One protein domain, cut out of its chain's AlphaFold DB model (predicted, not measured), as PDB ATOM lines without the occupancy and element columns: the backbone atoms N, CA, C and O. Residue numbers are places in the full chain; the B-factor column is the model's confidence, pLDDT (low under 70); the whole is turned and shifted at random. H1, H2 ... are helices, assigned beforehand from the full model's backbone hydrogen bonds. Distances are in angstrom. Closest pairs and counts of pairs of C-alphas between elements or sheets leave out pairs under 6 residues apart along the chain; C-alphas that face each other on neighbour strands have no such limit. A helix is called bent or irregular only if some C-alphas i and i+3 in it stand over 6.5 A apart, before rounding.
ATOM      1  N   ASP A  30       4.082  64.556  30.305       94.12
ATOM      2  CA  ASP A  30       5.476  64.411  30.730       94.12
ATOM      3  C   ASP A  30       5.626  63.316  31.791       94.12
ATOM      4  O   ASP A  30       6.515  62.476  31.690       94.12
ATOM      5  N   THR A  31       4.703  63.243  32.748       93.38
ATOM      6  CA  THR A  31       4.673  62.205  33.785       93.38
ATOM      7  C   THR A  31       4.427  60.812  33.201       93.38
ATOM      8  O   THR A  31       5.087  59.847  33.590       93.38
ATOM      9  N   LYS A  32       3.511  60.681  32.232       95.31
ATOM     10  CA  LYS A  32       3.304  59.410  31.513       95.31
ATOM     11  C   LYS A  32       4.546  59.012  30.722       95.31
ATOM     12  O   LYS A  32       4.931  57.842  30.725       95.31
ATOM     13  N   LYS A  33       5.180  59.980  30.058       96.75
ATOM     14  CA  LYS A  33       6.398  59.745  29.292       96.75
ATOM     15  C   LYS A  33       7.534  59.277  30.203       96.75
ATOM     16  O   LYS A  33       8.148  58.257  29.917       96.75
ATOM     17  N   GLU A  34       7.766  59.969  31.313       95.88
ATOM     18  CA  GLU A  34       8.796  59.616  32.292       95.88
ATOM     19  C   GLU A  34       8.574  58.209  32.863       95.88
ATOM     20  O   GLU A  34       9.501  57.404  32.919       95.88
ATOM     21  N   MET A  35       7.335  57.868  33.233       95.75
ATOM     22  CA  MET A  35       7.005  56.534  33.739       95.75
ATOM     23  C   MET A  35       7.256  55.441  32.690       95.75
ATOM     24  O   MET A  35       7.819  54.389  33.004       95.75
ATOM     25  N   THR A  36       6.890  55.708  31.436       98.19
ATOM     26  CA  THR A  36       7.143  54.799  30.312       98.19
ATOM     27  C   THR A  36       8.642  54.606  30.098       98.19
ATOM     28  O   THR A  36       9.107  53.468  30.044       98.19
ATOM     29  N   ASP A  37       9.413  55.694  30.035       98.31
ATOM     30  CA  ASP A  37      10.864  55.652  29.841       98.31
ATOM     31  C   ASP A  37      11.553  54.876  30.981       98.31
ATOM     32  O   ASP A  37      12.403  54.019  30.728       98.31
ATOM     33  N   ASN A  38      11.142  55.104  32.233       97.00
ATOM     34  CA  ASN A  38      11.667  54.389  33.398       97.00
ATOM     35  C   ASN A  38      11.326  52.893  33.366       97.00
ATOM     36  O   ASN A  38      12.180  52.060  33.677       97.00
ATOM     37  N   CYS A  39      10.111  52.530  32.943       97.69
ATOM     38  CA  CYS A  39       9.734  51.135  32.708       97.69
ATOM     39  C   CYS A  39      10.623  50.488  31.633       97.69
ATOM     40  O   CYS A  39      11.159  49.397  31.843       97.69
ATOM     41  N   VAL A  40      10.845  51.181  30.509       98.25
ATOM     42  CA  VAL A  40      11.685  50.698  29.403       98.25
ATOM     43  C   VAL A  40      13.120  50.467  29.876       98.25
ATOM     44  O   VAL A  40      13.686  49.402  29.620       98.25
ATOM     45  N   LEU A  41      13.702  51.424  30.604       97.38
ATOM     46  CA  LEU A  41      15.051  51.307  31.167       97.38
ATOM     47  C   LEU A  41      15.157  50.157  32.174       97.38
ATOM     48  O   LEU A  41      16.118  49.387  32.125       97.38
ATOM     49  N   GLY A  42      14.146  49.995  33.034       96.19
ATOM     50  CA  GLY A  42      14.073  48.910  34.014       96.19
ATOM     51  C   GLY A  42      14.085  47.510  33.393       96.19
ATOM     52  O   GLY A  42      14.487  46.554  34.053       96.19
ATOM     53  N   ILE A  43      13.699  47.382  32.120       96.19
ATOM     54  CA  ILE A  43      13.749  46.125  31.363       96.19
ATOM     55  C   ILE A  43      15.040  46.026  30.537       96.19
ATOM     56  O   ILE A  43      15.712  44.991  30.555       96.19
ATOM     57  N   LEU A  44      15.397  47.088  29.805       96.06
ATOM     58  CA  LEU A  44      16.520  47.073  28.866       96.06
ATOM     59  C   LEU A  44      17.872  46.895  29.555       96.06
ATOM     60  O   LEU A  44      18.683  46.102  29.079       96.06
ATOM     61  N   GLU A  45      18.133  47.594  30.660       95.75
ATOM     62  CA  GLU A  45      19.462  47.571  31.283       95.75
ATOM     63  C   GLU A  45      19.821  46.197  31.882       95.75
ATOM     64  O   GLU A  45      20.896  45.664  31.571       95.75
ATOM     65  N   PRO A  46      18.926  45.518  32.631       94.44
ATOM     66  CA  PRO A  46      19.165  44.134  33.037       94.44
ATOM     67  C   PRO A  46      19.301  43.175  31.846       94.44
ATOM     68  O   PRO A  46      20.128  42.260  31.886       94.44
ATOM     69  N   ALA A  47      18.531  43.381  30.771       93.69
ATOM     70  CA  ALA A  47      18.603  42.543  29.576       93.69
ATOM     71  C   ALA A  47      19.954  42.676  28.851       93.69
ATOM     72  O   ALA A  47      20.546  41.656  28.486       93.69
ATOM     73  N   LYS A  48      20.473  43.902  28.703       95.25
ATOM     74  CA  LYS A  48      21.812  44.183  28.157       95.25
ATOM     75  C   LYS A  48      22.900  43.520  28.990       95.25
ATOM     76  O   LYS A  48      23.734  42.795  28.448       95.25
ATOM     77  N   SER A  49      22.854  43.713  30.308       94.31
ATOM     78  CA  SER A  49      23.818  43.116  31.237       94.31
ATOM     79  C   SER A  49      23.811  41.584  31.148       94.31
ATOM     80  O   SER A  49      24.856  40.953  30.976       94.31
ATOM     81  N   GLY A  50      22.623  40.970  31.150       93.50
ATOM     82  CA  GLY A  50      22.470  39.522  31.005       93.50
ATOM     83  C   GLY A  50      22.921  38.989  29.642       93.50
ATOM     84  O   GLY A  50      23.484  37.896  29.567       93.50
ATOM     85  N   PHE A  51      22.705  39.747  28.564       94.12
ATOM     86  CA  PHE A  51      23.191  39.404  27.229       94.12
ATOM     87  C   PHE A  51      24.719  39.397  27.176       94.12
ATOM     88  O   PHE A  51      25.296  38.377  26.801       94.12
ATOM     89  N   GLN A  52      25.368  40.472  27.631       94.38
ATOM     90  CA  GLN A  52      26.828  40.561  27.636       94.38
ATOM     91  C   GLN A  52      27.452  39.478  28.522       94.38
ATOM     92  O   GLN A  52      28.438  38.851  28.145       94.38
ATOM     93  N   ALA A  53      26.858  39.204  29.687       94.94
ATOM     94  CA  ALA A  53      27.340  38.163  30.587       94.94
ATOM     95  C   ALA A  53      27.298  36.764  29.948       94.94
ATOM     96  O   ALA A  53      28.208  35.965  30.172       94.94
ATOM     97  N   ARG A  54      26.265  36.454  29.151       94.62
ATOM     98  CA  ARG A  54      26.193  35.196  28.387       94.62
ATOM     99  C   ARG A  54      27.211  35.168  27.254       94.62
ATOM    100  O   ARG A  54      27.966  34.209  27.162       94.62
ATOM    101  N   ALA A  55      27.289  36.240  26.474       95.25
ATOM    102  CA  ALA A  55      28.224  36.336  25.361       95.25
ATOM    103  C   ALA A  55      29.685  36.169  25.819       95.25
ATOM    104  O   ALA A  55      30.430  35.376  25.250       95.25
ATOM    105  N   ASN A  56      30.061  36.802  26.937       94.31
ATOM    106  CA  ASN A  56      31.380  36.638  27.552       94.31
ATOM    107  C   ASN A  56      31.652  35.186  27.985       94.31
ATOM    108  O   ASN A  56      32.764  34.694  27.808       94.31
ATOM    109  N   LYS A  57      30.653  34.483  28.540       95.25
ATOM    110  CA  LYS A  57      30.783  33.060  28.917       95.25
ATOM    111  C   LYS A  57      30.961  32.145  27.707       95.25
ATOM    112  O   LYS A  57      31.619  31.118  27.820       95.25
ATOM    113  N   GLU A  58      30.388  32.519  26.570       96.50
ATOM    114  CA  GLU A  58      30.489  31.801  25.296       96.50
ATOM    115  C   GLU A  58      31.742  32.191  24.490       96.50
ATOM    116  O   GLU A  58      31.954  31.681  23.393       96.50
ATOM    117  N   GLY A  59      32.589  33.082  25.022       96.06
ATOM    118  CA  GLY A  59      33.791  33.566  24.341       96.06
ATOM    119  C   GLY A  59      33.516  34.564  23.211       96.06
ATOM    120  O   GLY A  59      34.420  34.867  22.438       96.06
ATOM    121  N   ASN A  60      32.294  35.089  23.110       94.69
ATOM    122  CA  ASN A  60      31.892  36.079  22.116       94.69
ATOM    123  C   ASN A  60      31.874  37.489  22.728       94.69
ATOM    124  O   ASN A  60      30.824  38.011  23.100       94.69
ATOM    125  N   THR A  61      33.043  38.111  22.865       88.56
ATOM    126  CA  THR A  61      33.171  39.439  23.493       88.56
ATOM    127  C   THR A  61      32.638  40.583  22.632       88.56
ATOM    128  O   THR A  61      32.315  41.638  23.171       88.56
ATOM    129  N   ASP A  62      32.499  40.361  21.325       92.19
ATOM    130  CA  ASP A  62      32.061  41.371  20.353       92.19
ATOM    131  C   ASP A  62      30.538  41.367  20.138       92.19
ATOM    132  O   ASP A  62      30.013  42.071  19.272       92.19
ATOM    133  N   ALA A  63      29.801  40.554  20.902       91.94
ATOM    134  CA  ALA A  63      28.355  40.481  20.792       91.94
ATOM    135  C   ALA A  63      27.707  41.824  21.162       91.94
ATOM    136  O   ALA A  63      27.865  42.328  22.270       91.94
ATOM    137  N   VAL A  64      26.895  42.361  20.253       93.12
ATOM    138  CA  VAL A  64      26.143  43.602  20.474       93.12
ATOM    139  C   VAL A  64      24.692  43.271  20.800       93.12
ATOM    140  O   VAL A  64      24.032  42.531  20.067       93.12
ATOM    141  N   PHE A  65      24.179  43.842  21.891       93.88
ATOM    142  CA  PHE A  65      22.769  43.711  22.242       93.88
ATOM    143  C   PHE A  65      21.894  44.368  21.157       93.88
ATOM    144  O   PHE A  65      22.091  45.546  20.851       93.88
ATOM    145  N   PRO A  66      20.915  43.655  20.568       92.56
ATOM    146  CA  PRO A  66      20.109  44.173  19.465       92.56
ATOM    147  C   PRO A  66      18.992  45.111  19.962       92.56
ATOM    148  O   PRO A  66      17.809  44.827  19.763       92.56
ATOM    149  N   GLU A  67      19.355  46.227  20.609       94.94
ATOM    150  CA  GLU A  67      18.408  47.168  21.237       94.94
ATOM    151  C   GLU A  67      17.324  47.628  20.256       94.94
ATOM    152  O   GLU A  67      16.140  47.500  20.558       94.94
ATOM    153  N   GLU A  68      17.711  48.047  19.050       94.62
ATOM    154  CA  GLU A  68      16.798  48.547  18.010       94.62
ATOM    155  C   GLU A  68      15.697  47.551  17.615       94.62
ATOM    156  O   GLU A  68      14.634  47.943  17.142       94.62
ATOM    157  N   LYS A  69      15.926  46.246  17.807       92.69
ATOM    158  CA  LYS A  69      14.936  45.216  17.462       92.69
ATOM    159  C   LYS A  69      13.969  44.915  18.602       92.69
ATOM    160  O   LYS A  69      12.839  44.510  18.343       92.69
ATOM    161  N   ILE A  70      14.413  45.060  19.849       94.69
ATOM    162  CA  ILE A  70      13.622  44.687  21.029       94.69
ATOM    163  C   ILE A  70      12.923  45.888  21.668       94.69
ATOM    164  O   ILE A  70      11.789  45.760  22.135       94.69
ATOM    165  N   LYS A  71      13.565  47.059  21.643       96.81
ATOM    166  CA  LYS A  71      13.095  48.279  22.298       96.81
ATOM    167  C   LYS A  71      11.698  48.709  21.858       96.81
ATOM    168  O   LYS A  71      10.915  48.966  22.766       96.81
ATOM    169  N   PRO A  72      11.320  48.717  20.563       97.25
ATOM    170  CA  PRO A  72       9.963  49.104  20.171       97.25
ATOM    171  C   PRO A  72       8.884  48.272  20.878       97.25
ATOM    172  O   PRO A  72       7.983  48.823  21.492       97.25
ATOM    173  N   SER A  73       9.052  46.945  20.935       96.94
ATOM    174  CA  SER A  73       8.098  46.073  21.638       96.94
ATOM    175  C   SER A  73       8.102  46.214  23.167       96.94
ATOM    176  O   SER A  73       7.125  45.848  23.816       96.94
ATOM    177  N   ILE A  74       9.194  46.714  23.757       97.88
ATOM    178  CA  ILE A  74       9.251  47.050  25.189       97.88
ATOM    179  C   ILE A  74       8.540  48.384  25.438       97.88
ATOM    180  O   ILE A  74       7.823  48.505  26.428       97.88
ATOM    181  N   VAL A  75       8.707  49.362  24.542       98.25
ATOM    182  CA  VAL A  75       7.991  50.644  24.588       98.25
ATOM    183  C   VAL A  75       6.487  50.395  24.525       98.25
ATOM    184  O   VAL A  75       5.800  50.803  25.452       98.25
ATOM    185  N   ASP A  76       5.996  49.619  23.551       97.81
ATOM    186  CA  ASP A  76       4.565  49.287  23.430       97.81
ATOM    187  C   ASP A  76       3.998  48.671  24.725       97.81
ATOM    188  O   ASP A  76       2.908  49.016  25.191       97.81
ATOM    189  N   PHE A  77       4.760  47.762  25.344       98.31
ATOM    190  CA  PHE A  77       4.407  47.150  26.623       98.31
ATOM    191  C   PHE A  77       4.329  48.190  27.752       98.31
ATOM    192  O   PHE A  77       3.323  48.268  28.460       98.31
ATOM    193  N   CYS A  78       5.372  49.005  27.918       98.38
ATOM    194  CA  CYS A  78       5.462  50.003  28.981       98.38
ATOM    195  C   CYS A  78       4.453  51.147  28.816       98.38
ATOM    196  O   CYS A  78       3.906  51.622  29.814       98.38
ATOM    197  N   GLU A  79       4.162  51.557  27.582       98.38
ATOM    198  CA  GLU A  79       3.113  52.529  27.271       98.38
ATOM    199  C   GLU A  79       1.743  51.982  27.666       98.38
ATOM    200  O   GLU A  79       0.983  52.675  28.341       98.38
ATOM    201  N   CYS A  80       1.445  50.720  27.339       98.38
ATOM    202  CA  CYS A  80       0.194  50.083  27.749       98.38
ATOM    203  C   CYS A  80       0.056  50.028  29.277       98.38
ATOM    204  O   CYS A  80      -0.973  50.438  29.819       98.38
ATOM    205  N   ILE A  81       1.097  49.575  29.989       98.25
ATOM    206  CA  ILE A  81       1.101  49.508  31.460       98.25
ATOM    207  C   ILE A  81       0.886  50.898  32.067       98.25
ATOM    208  O   ILE A  81       0.038  51.063  32.944       98.25
ATOM    209  N   THR A  82       1.603  51.908  31.573       97.81
ATOM    210  CA  THR A  82       1.494  53.289  32.058       97.81
ATOM    211  C   THR A  82       0.113  53.872  31.780       97.81
ATOM    212  O   THR A  82      -0.495  54.496  32.652       97.81
ATOM    213  N   GLN A  83      -0.433  53.630  30.589       97.38
ATOM    214  CA  GLN A  83      -1.776  54.068  30.242       97.38
ATOM    215  C   GLN A  83      -2.816  53.403  31.152       97.38
ATOM    216  O   GLN A  83      -3.682  54.101  31.681       97.38
ATOM    217  N   LYS A  84      -2.693  52.095  31.402       96.00
ATOM    218  CA  LYS A  84      -3.581  51.345  32.298       96.00
ATOM    219  C   LYS A  84      -3.496  51.837  33.744       96.00
ATOM    220  O   LYS A  84      -4.530  52.013  34.386       96.00
ATOM    221  N   ALA A  85      -2.297  52.145  34.234       95.94
ATOM    222  CA  ALA A  85      -2.117  52.796  35.529       95.94
ATOM    223  C   ALA A  85      -2.833  54.155  35.575       95.94
ATOM    224  O   ALA A  85      -3.564  54.434  36.525       95.94
ATOM    225  N   SER A  86      -2.695  54.956  34.511       95.31
ATOM    226  CA  SER A  86      -3.253  56.311  34.449       95.31
ATOM    227  C   SER A  86      -4.774  56.395  34.446       95.31
ATOM    228  O   SER A  86      -5.332  57.381  34.914       95.31
ATOM    229  N   ILE A  87      -5.453  55.363  33.941       94.31
ATOM    230  CA  ILE A  87      -6.921  55.281  33.969       94.31
ATOM    231  C   ILE A  87      -7.451  54.631  35.251       94.31
ATOM    232  O   ILE A  87      -8.640  54.737  35.537       94.31
ATOM    233  N   SER A  88      -6.590  53.940  36.005       93.31
ATOM    234  CA  SER A  88      -6.991  53.161  37.181       93.31
ATOM    235  C   SER A  88      -6.809  53.935  38.484       93.31
ATOM    236  O   SER A  88      -7.605  53.777  39.409       93.31
ATOM    237  N   TRP A  89      -5.771  54.773  38.572       92.75
ATOM    238  CA  TRP A  89      -5.372  55.427  39.818       92.75
ATOM    239  C   TRP A  89      -4.839  56.838  39.594       92.75
ATOM    240  O   TRP A  89      -4.244  57.129  38.561       92.75
ATOM    241  N   GLY A  90      -4.959  57.699  40.608       92.00
ATOM    242  CA  GLY A  90      -4.232  58.970  40.637       92.00
ATOM    243  C   GLY A  90      -2.721  58.746  40.767       92.00
ATOM    244  O   GLY A  90      -2.286  57.854  41.498       92.00
ATOM    245  N   TYR A  91      -1.917  59.563  40.083       90.94
ATOM    246  CA  TYR A  91      -0.464  59.370  39.977       90.94
ATOM    247  C   TYR A  91       0.251  59.293  41.334       90.94
ATOM    248  O   TYR A  91       1.024  58.367  41.559       90.94
ATOM    249  N   GLN A  92      -0.047  60.203  42.272       91.50
ATOM    250  CA  GLN A  92       0.577  60.199  43.607       91.50
ATOM    251  C   GLN A  92       0.292  58.915  44.391       91.50
ATOM    252  O   GLN A  92       1.187  58.356  45.020       91.50
ATOM    253  N   TYR A  93      -0.943  58.414  44.318       90.56
ATOM    254  CA  TYR A  93      -1.281  57.135  44.931       90.56
ATOM    255  C   TYR A  93      -0.514  55.993  44.257       90.56
ATOM    256  O   TYR A  93       0.074  55.170  44.946       90.56
ATOM    257  N   TYR A  94      -0.452  55.987  42.924       92.50
ATOM    258  CA  TYR A  94       0.254  54.957  42.170       92.50
ATOM    259  C   TYR A  94       1.743  54.861  42.536       92.50
ATOM    260  O   TYR A  94       2.227  53.772  42.830       92.50
ATOM    261  N   ILE A  95       2.469  55.984  42.586       92.38
ATOM    262  CA  ILE A  95       3.913  55.966  42.887       92.38
ATOM    263  C   ILE A  95       4.233  55.591  44.341       92.38
ATOM    264  O   ILE A  95       5.351  55.168  44.628       92.38
ATOM    265  N   TRP A  96       3.277  55.731  45.264       92.81
ATOM    266  CA  TRP A  96       3.437  55.308  46.659       92.81
ATOM    267  C   TRP A  96       3.089  53.837  46.902       92.81
ATOM    268  O   TRP A  96       3.395  53.331  47.980       92.81
ATOM    269  N   GLN A  97       2.479  53.155  45.930       94.19
ATOM    270  CA  GLN A  97       2.049  51.758  46.037       94.19
ATOM    271  C   GLN A  97       2.768  50.901  44.975       94.19
ATOM    272  O   GLN A  97       2.216  50.633  43.899       94.19
ATOM    273  N   PRO A  98       4.024  50.480  45.223       90.25
ATOM    274  CA  PRO A  98       4.822  49.727  44.250       90.25
ATOM    275  C   PRO A  98       4.174  48.405  43.802       90.25
ATOM    276  O   PRO A  98       4.449  47.911  42.706       90.25
ATOM    277  N   GLU A  99       3.294  47.826  44.614       96.19
ATOM    278  CA  GLU A  99       2.541  46.617  44.300       96.19
ATOM    279  C   GLU A  99       1.559  46.795  43.135       96.19
ATOM    280  O   GLU A  99       1.281  45.822  42.433       96.19
ATOM    281  N   LEU A 100       1.078  48.014  42.862       94.19
ATOM    282  CA  LEU A 100       0.153  48.263  41.751       94.19
ATOM    283  C   LEU A 100       0.850  48.070  40.402       94.19
ATOM    284  O   LEU A 100       0.304  47.434  39.499       94.19
ATOM    285  N   ALA A 101       2.094  48.544  40.288       92.88
ATOM    286  CA  ALA A 101       2.925  48.296  39.115       92.88
ATOM    287  C   ALA A 101       3.179  46.789  38.933       92.88
ATOM    288  O   ALA A 101       3.026  46.251  37.835       92.88
ATOM    289  N   GLN A 102       3.501  46.078  40.022       95.19
ATOM    290  CA  GLN A 102       3.712  44.627  39.990       95.19
ATOM    291  C   GLN A 102       2.448  43.863  39.590       95.19
ATOM    292  O   GLN A 102       2.534  42.889  38.842       95.19
ATOM    293  N   GLN A 103       1.277  44.301  40.052       97.12
ATOM    294  CA  GLN A 103      -0.006  43.712  39.686       97.12
ATOM    295  C   GLN A 103      -0.261  43.838  38.181       97.12
ATOM    296  O   GLN A 103      -0.563  42.830  37.539       97.12
ATOM    297  N   LEU A 104      -0.091  45.039  37.612       97.00
ATOM    298  CA  LEU A 104      -0.270  45.271  36.175       97.00
ATOM    299  C   LEU A 104       0.689  44.416  35.338       97.00
ATOM    300  O   LEU A 104       0.273  43.769  34.377       97.00
ATOM    301  N   VAL A 105       1.963  44.364  35.732       96.12
ATOM    302  CA  VAL A 105       2.962  43.528  35.056       96.12
ATOM    303  C   VAL A 105       2.606  42.045  35.191       96.12
ATOM    304  O   VAL A 105       2.655  41.318  34.205       96.12
ATOM    305  N   SER A 106       2.190  41.576  36.371       96.81
ATOM    306  CA  SER A 106       1.798  40.173  36.581       96.81
ATOM    307  C   SER A 106       0.600  39.771  35.719       96.81
ATOM    308  O   SER A 106       0.592  38.680  35.152       96.81
ATOM    309  N   GLU A 107      -0.404  40.641  35.605       97.25
ATOM    310  CA  GLU A 107      -1.557  40.428  34.730       97.25
ATOM    311  C   GLU A 107      -1.126  40.338  33.262       97.25
ATOM    312  O   GLU A 107      -1.489  39.392  32.560       97.25
ATOM    313  N   ALA A 108      -0.295  41.275  32.808       97.25
ATOM    314  CA  ALA A 108       0.224  41.281  31.449       97.25
ATOM    315  C   ALA A 108       1.026  40.008  31.128       97.25
ATOM    316  O   ALA A 108       0.801  39.367  30.101       97.25
ATOM    317  N   MET A 109       1.885  39.572  32.051       96.12
ATOM    318  CA  MET A 109       2.652  38.327  31.927       96.12
ATOM    319  C   MET A 109       1.769  37.064  31.979       96.12
ATOM    320  O   MET A 109       2.186  35.983  31.571       96.12
ATOM    321  N   LYS A 110       0.516  37.157  32.427       95.88
ATOM    322  CA  LYS A 110      -0.460  36.055  32.337       95.88
ATOM    323  C   LYS A 110      -1.257  36.069  31.028       95.88
ATOM    324  O   LYS A 110      -2.217  35.317  30.895       95.88
ATOM    325  N   GLY A 111      -0.859  36.896  30.060       94.50
ATOM    326  CA  GLY A 111      -1.551  37.038  28.778       94.50
ATOM    327  C   GLY A 111      -2.690  38.057  28.805       94.50
ATOM    328  O   GLY A 111      -3.546  38.015  27.922       94.50
ATOM    329  N   GLY A 112      -2.711  38.943  29.807       96.12
ATOM    330  CA  GLY A 112      -3.678  40.031  29.914       96.12
ATOM    331  C   GLY A 112      -3.551  41.080  28.805       96.12
ATOM    332  O   GLY A 112      -2.834  40.919  27.820       96.12
ATOM    333  N   GLU A 113      -4.260  42.190  28.986       95.62
ATOM    334  CA  GLU A 113      -4.398  43.252  27.982       95.62
ATOM    335  C   GLU A 113      -3.054  43.807  27.490       95.62
ATOM    336  O   GLU A 113      -2.811  43.862  26.289       95.62
ATOM    337  N   CYS A 114      -2.150  44.128  28.418       97.31
ATOM    338  CA  CYS A 114      -0.816  44.638  28.102       97.31
ATOM    339  C   CYS A 114       0.216  43.524  27.897       97.31
ATOM    340  O   CYS A 114       1.388  43.730  28.203       97.31
ATOM    341  N   LYS A 115      -0.179  42.322  27.456       97.38
ATOM    342  CA  LYS A 115       0.773  41.216  27.266       97.38
ATOM    343  C   LYS A 115       1.958  41.635  26.378       97.38
ATOM    344  O   LYS A 115       1.746  42.313  25.372       97.38
ATOM    345  N   PRO A 116       3.194  41.208  26.693       96.19
ATOM    346  CA  PRO A 116       4.341  41.452  25.829       96.19
ATOM    347  C   PRO A 116       4.110  40.929  24.406       96.19
ATOM    348  O   PRO A 116       3.649  39.804  24.212       96.19
ATOM    349  N   THR A 117       4.465  41.726  23.400       95.31
ATOM    350  CA  THR A 117       4.344  41.353  21.982       95.31
ATOM    351  C   THR A 117       5.679  41.526  21.255       95.31
ATOM    352  O   THR A 117       6.704  41.827  21.867       95.31
ATOM    353  N   GLY A 118       5.703  41.289  19.942       93.81
ATOM    354  CA  GLY A 118       6.894  41.520  19.125       93.81
ATOM    355  C   GLY A 118       8.093  40.675  19.560       93.81
ATOM    356  O   GLY A 118       7.952  39.508  19.929       93.81
ATOM    357  N   MET A 119       9.298  41.244  19.476       92.56
ATOM    358  CA  MET A 119      10.522  40.520  19.831       92.56
ATOM    359  C   MET A 119      10.641  40.294  21.340       92.56
ATOM    360  O   MET A 119      11.109  39.235  21.757       92.56
ATOM    361  N   PHE A 120      10.168  41.247  22.147       92.88
ATOM    362  CA  PHE A 120      10.119  41.098  23.597       92.88
ATOM    363  C   PHE A 120       9.197  39.944  24.012       92.88
ATOM    364  O   PHE A 120       9.636  39.043  24.724       92.88
ATOM    365  N   GLY A 121       7.975  39.883  23.477       92.06
ATOM    366  CA  GLY A 121       7.039  38.783  23.730       92.06
ATOM    367  C   GLY A 121       7.591  37.418  23.324       92.06
ATOM    368  O   GLY A 121       7.601  36.493  24.135       92.06
ATOM    369  N   LYS A 122       8.186  37.315  22.129       92.62
ATOM    370  CA  LYS A 122       8.839  36.076  21.671       92.62
ATOM    371  C   LYS A 122       9.957  35.620  22.607       92.62
ATOM    372  O   LYS A 122      10.113  34.426  22.831       92.62
ATOM    373  N   SER A 123      10.730  36.555  23.169       87.06
ATOM    374  CA  SER A 123      11.807  36.223  24.114       87.06
ATOM    375  C   SER A 123      11.302  35.659  25.448       87.06
ATOM    376  O   SER A 123      12.054  34.985  26.149       87.06
ATOM    377  N   LEU A 124      10.031  35.906  25.772       88.31
ATOM    378  CA  LEU A 124       9.349  35.430  26.974       88.31
ATOM    379  C   LEU A 124       8.486  34.181  26.720       88.31
ATOM    380  O   LEU A 124       7.982  33.594  27.675       88.31
ATOM    381  N   GLY A 125       8.336  33.759  25.459       87.38
ATOM    382  CA  GLY A 125       7.555  32.581  25.071       87.38
ATOM    383  C   GLY A 125       6.090  32.853  24.709       87.38
ATOM    384  O   GLY A 125       5.284  31.927  24.803       87.38
TER     385      GLY A 125
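What this domain is: This is residues 30 to 125 of the 126 residues of an uncharacterized protein of bacterium BMS3Abin11 (UniProt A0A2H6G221). A long helical hairpin, H1 and H2, is joined only along H1's earlier part; H4 and H5 pack on H2, away from H1, with H3 near H2's end. The printed part has 96 residues with five named helices, H1 to H5, and no named strand: all helix. It is only just compact, close to loose, with radius of gyration of the C-alphas 14.9 A and spans 48 by 24 by 21 A.

How they stand to each other: H1, residues 30 to 57, touches H2, residues 67 to 88, with residues 32 to 44 alone, opposite ways at 38 degrees, only just steep; closest C-alphas Thr 36 and Cys 78, 5.3 A. H2, the hub, touches H4, residues 98 to 109, at a steep tilt of 60 degrees; closest C-alphas Ile 81 and Leu 104, 6.5 A. H5, residues 118 to 124, touches H2 about perpendicular, 86 degrees; closest C-alphas Ile 70 and Met 119, 5.3 A. H3, residues 91 to 96, is close but not clearly touching H2; closest C-alphas Ala 85 and Tyr 94, 7.4 A. O i to N i+4 pairs are within hydrogen-bond range throughout H3, H4 and H5, 23 of 24 in H1, 16 of 18 in H2.

Where its parts are: H1 spans 40.3 A from C-alpha 30 at (5.476, 64.411, 30.730); H2 spans 30.6 A, only just irregular, C-alphas 69 and 72 being 6.9 A apart. H5 ends at C-alpha 124, (9.349, 35.430, 26.974).

The domain as a whole: The C-alphas of Gly 59 and Gly 90 are farthest apart, 48.5 A. The printed part has no cut, no link is long, and no printed residue is under pLDDT 70.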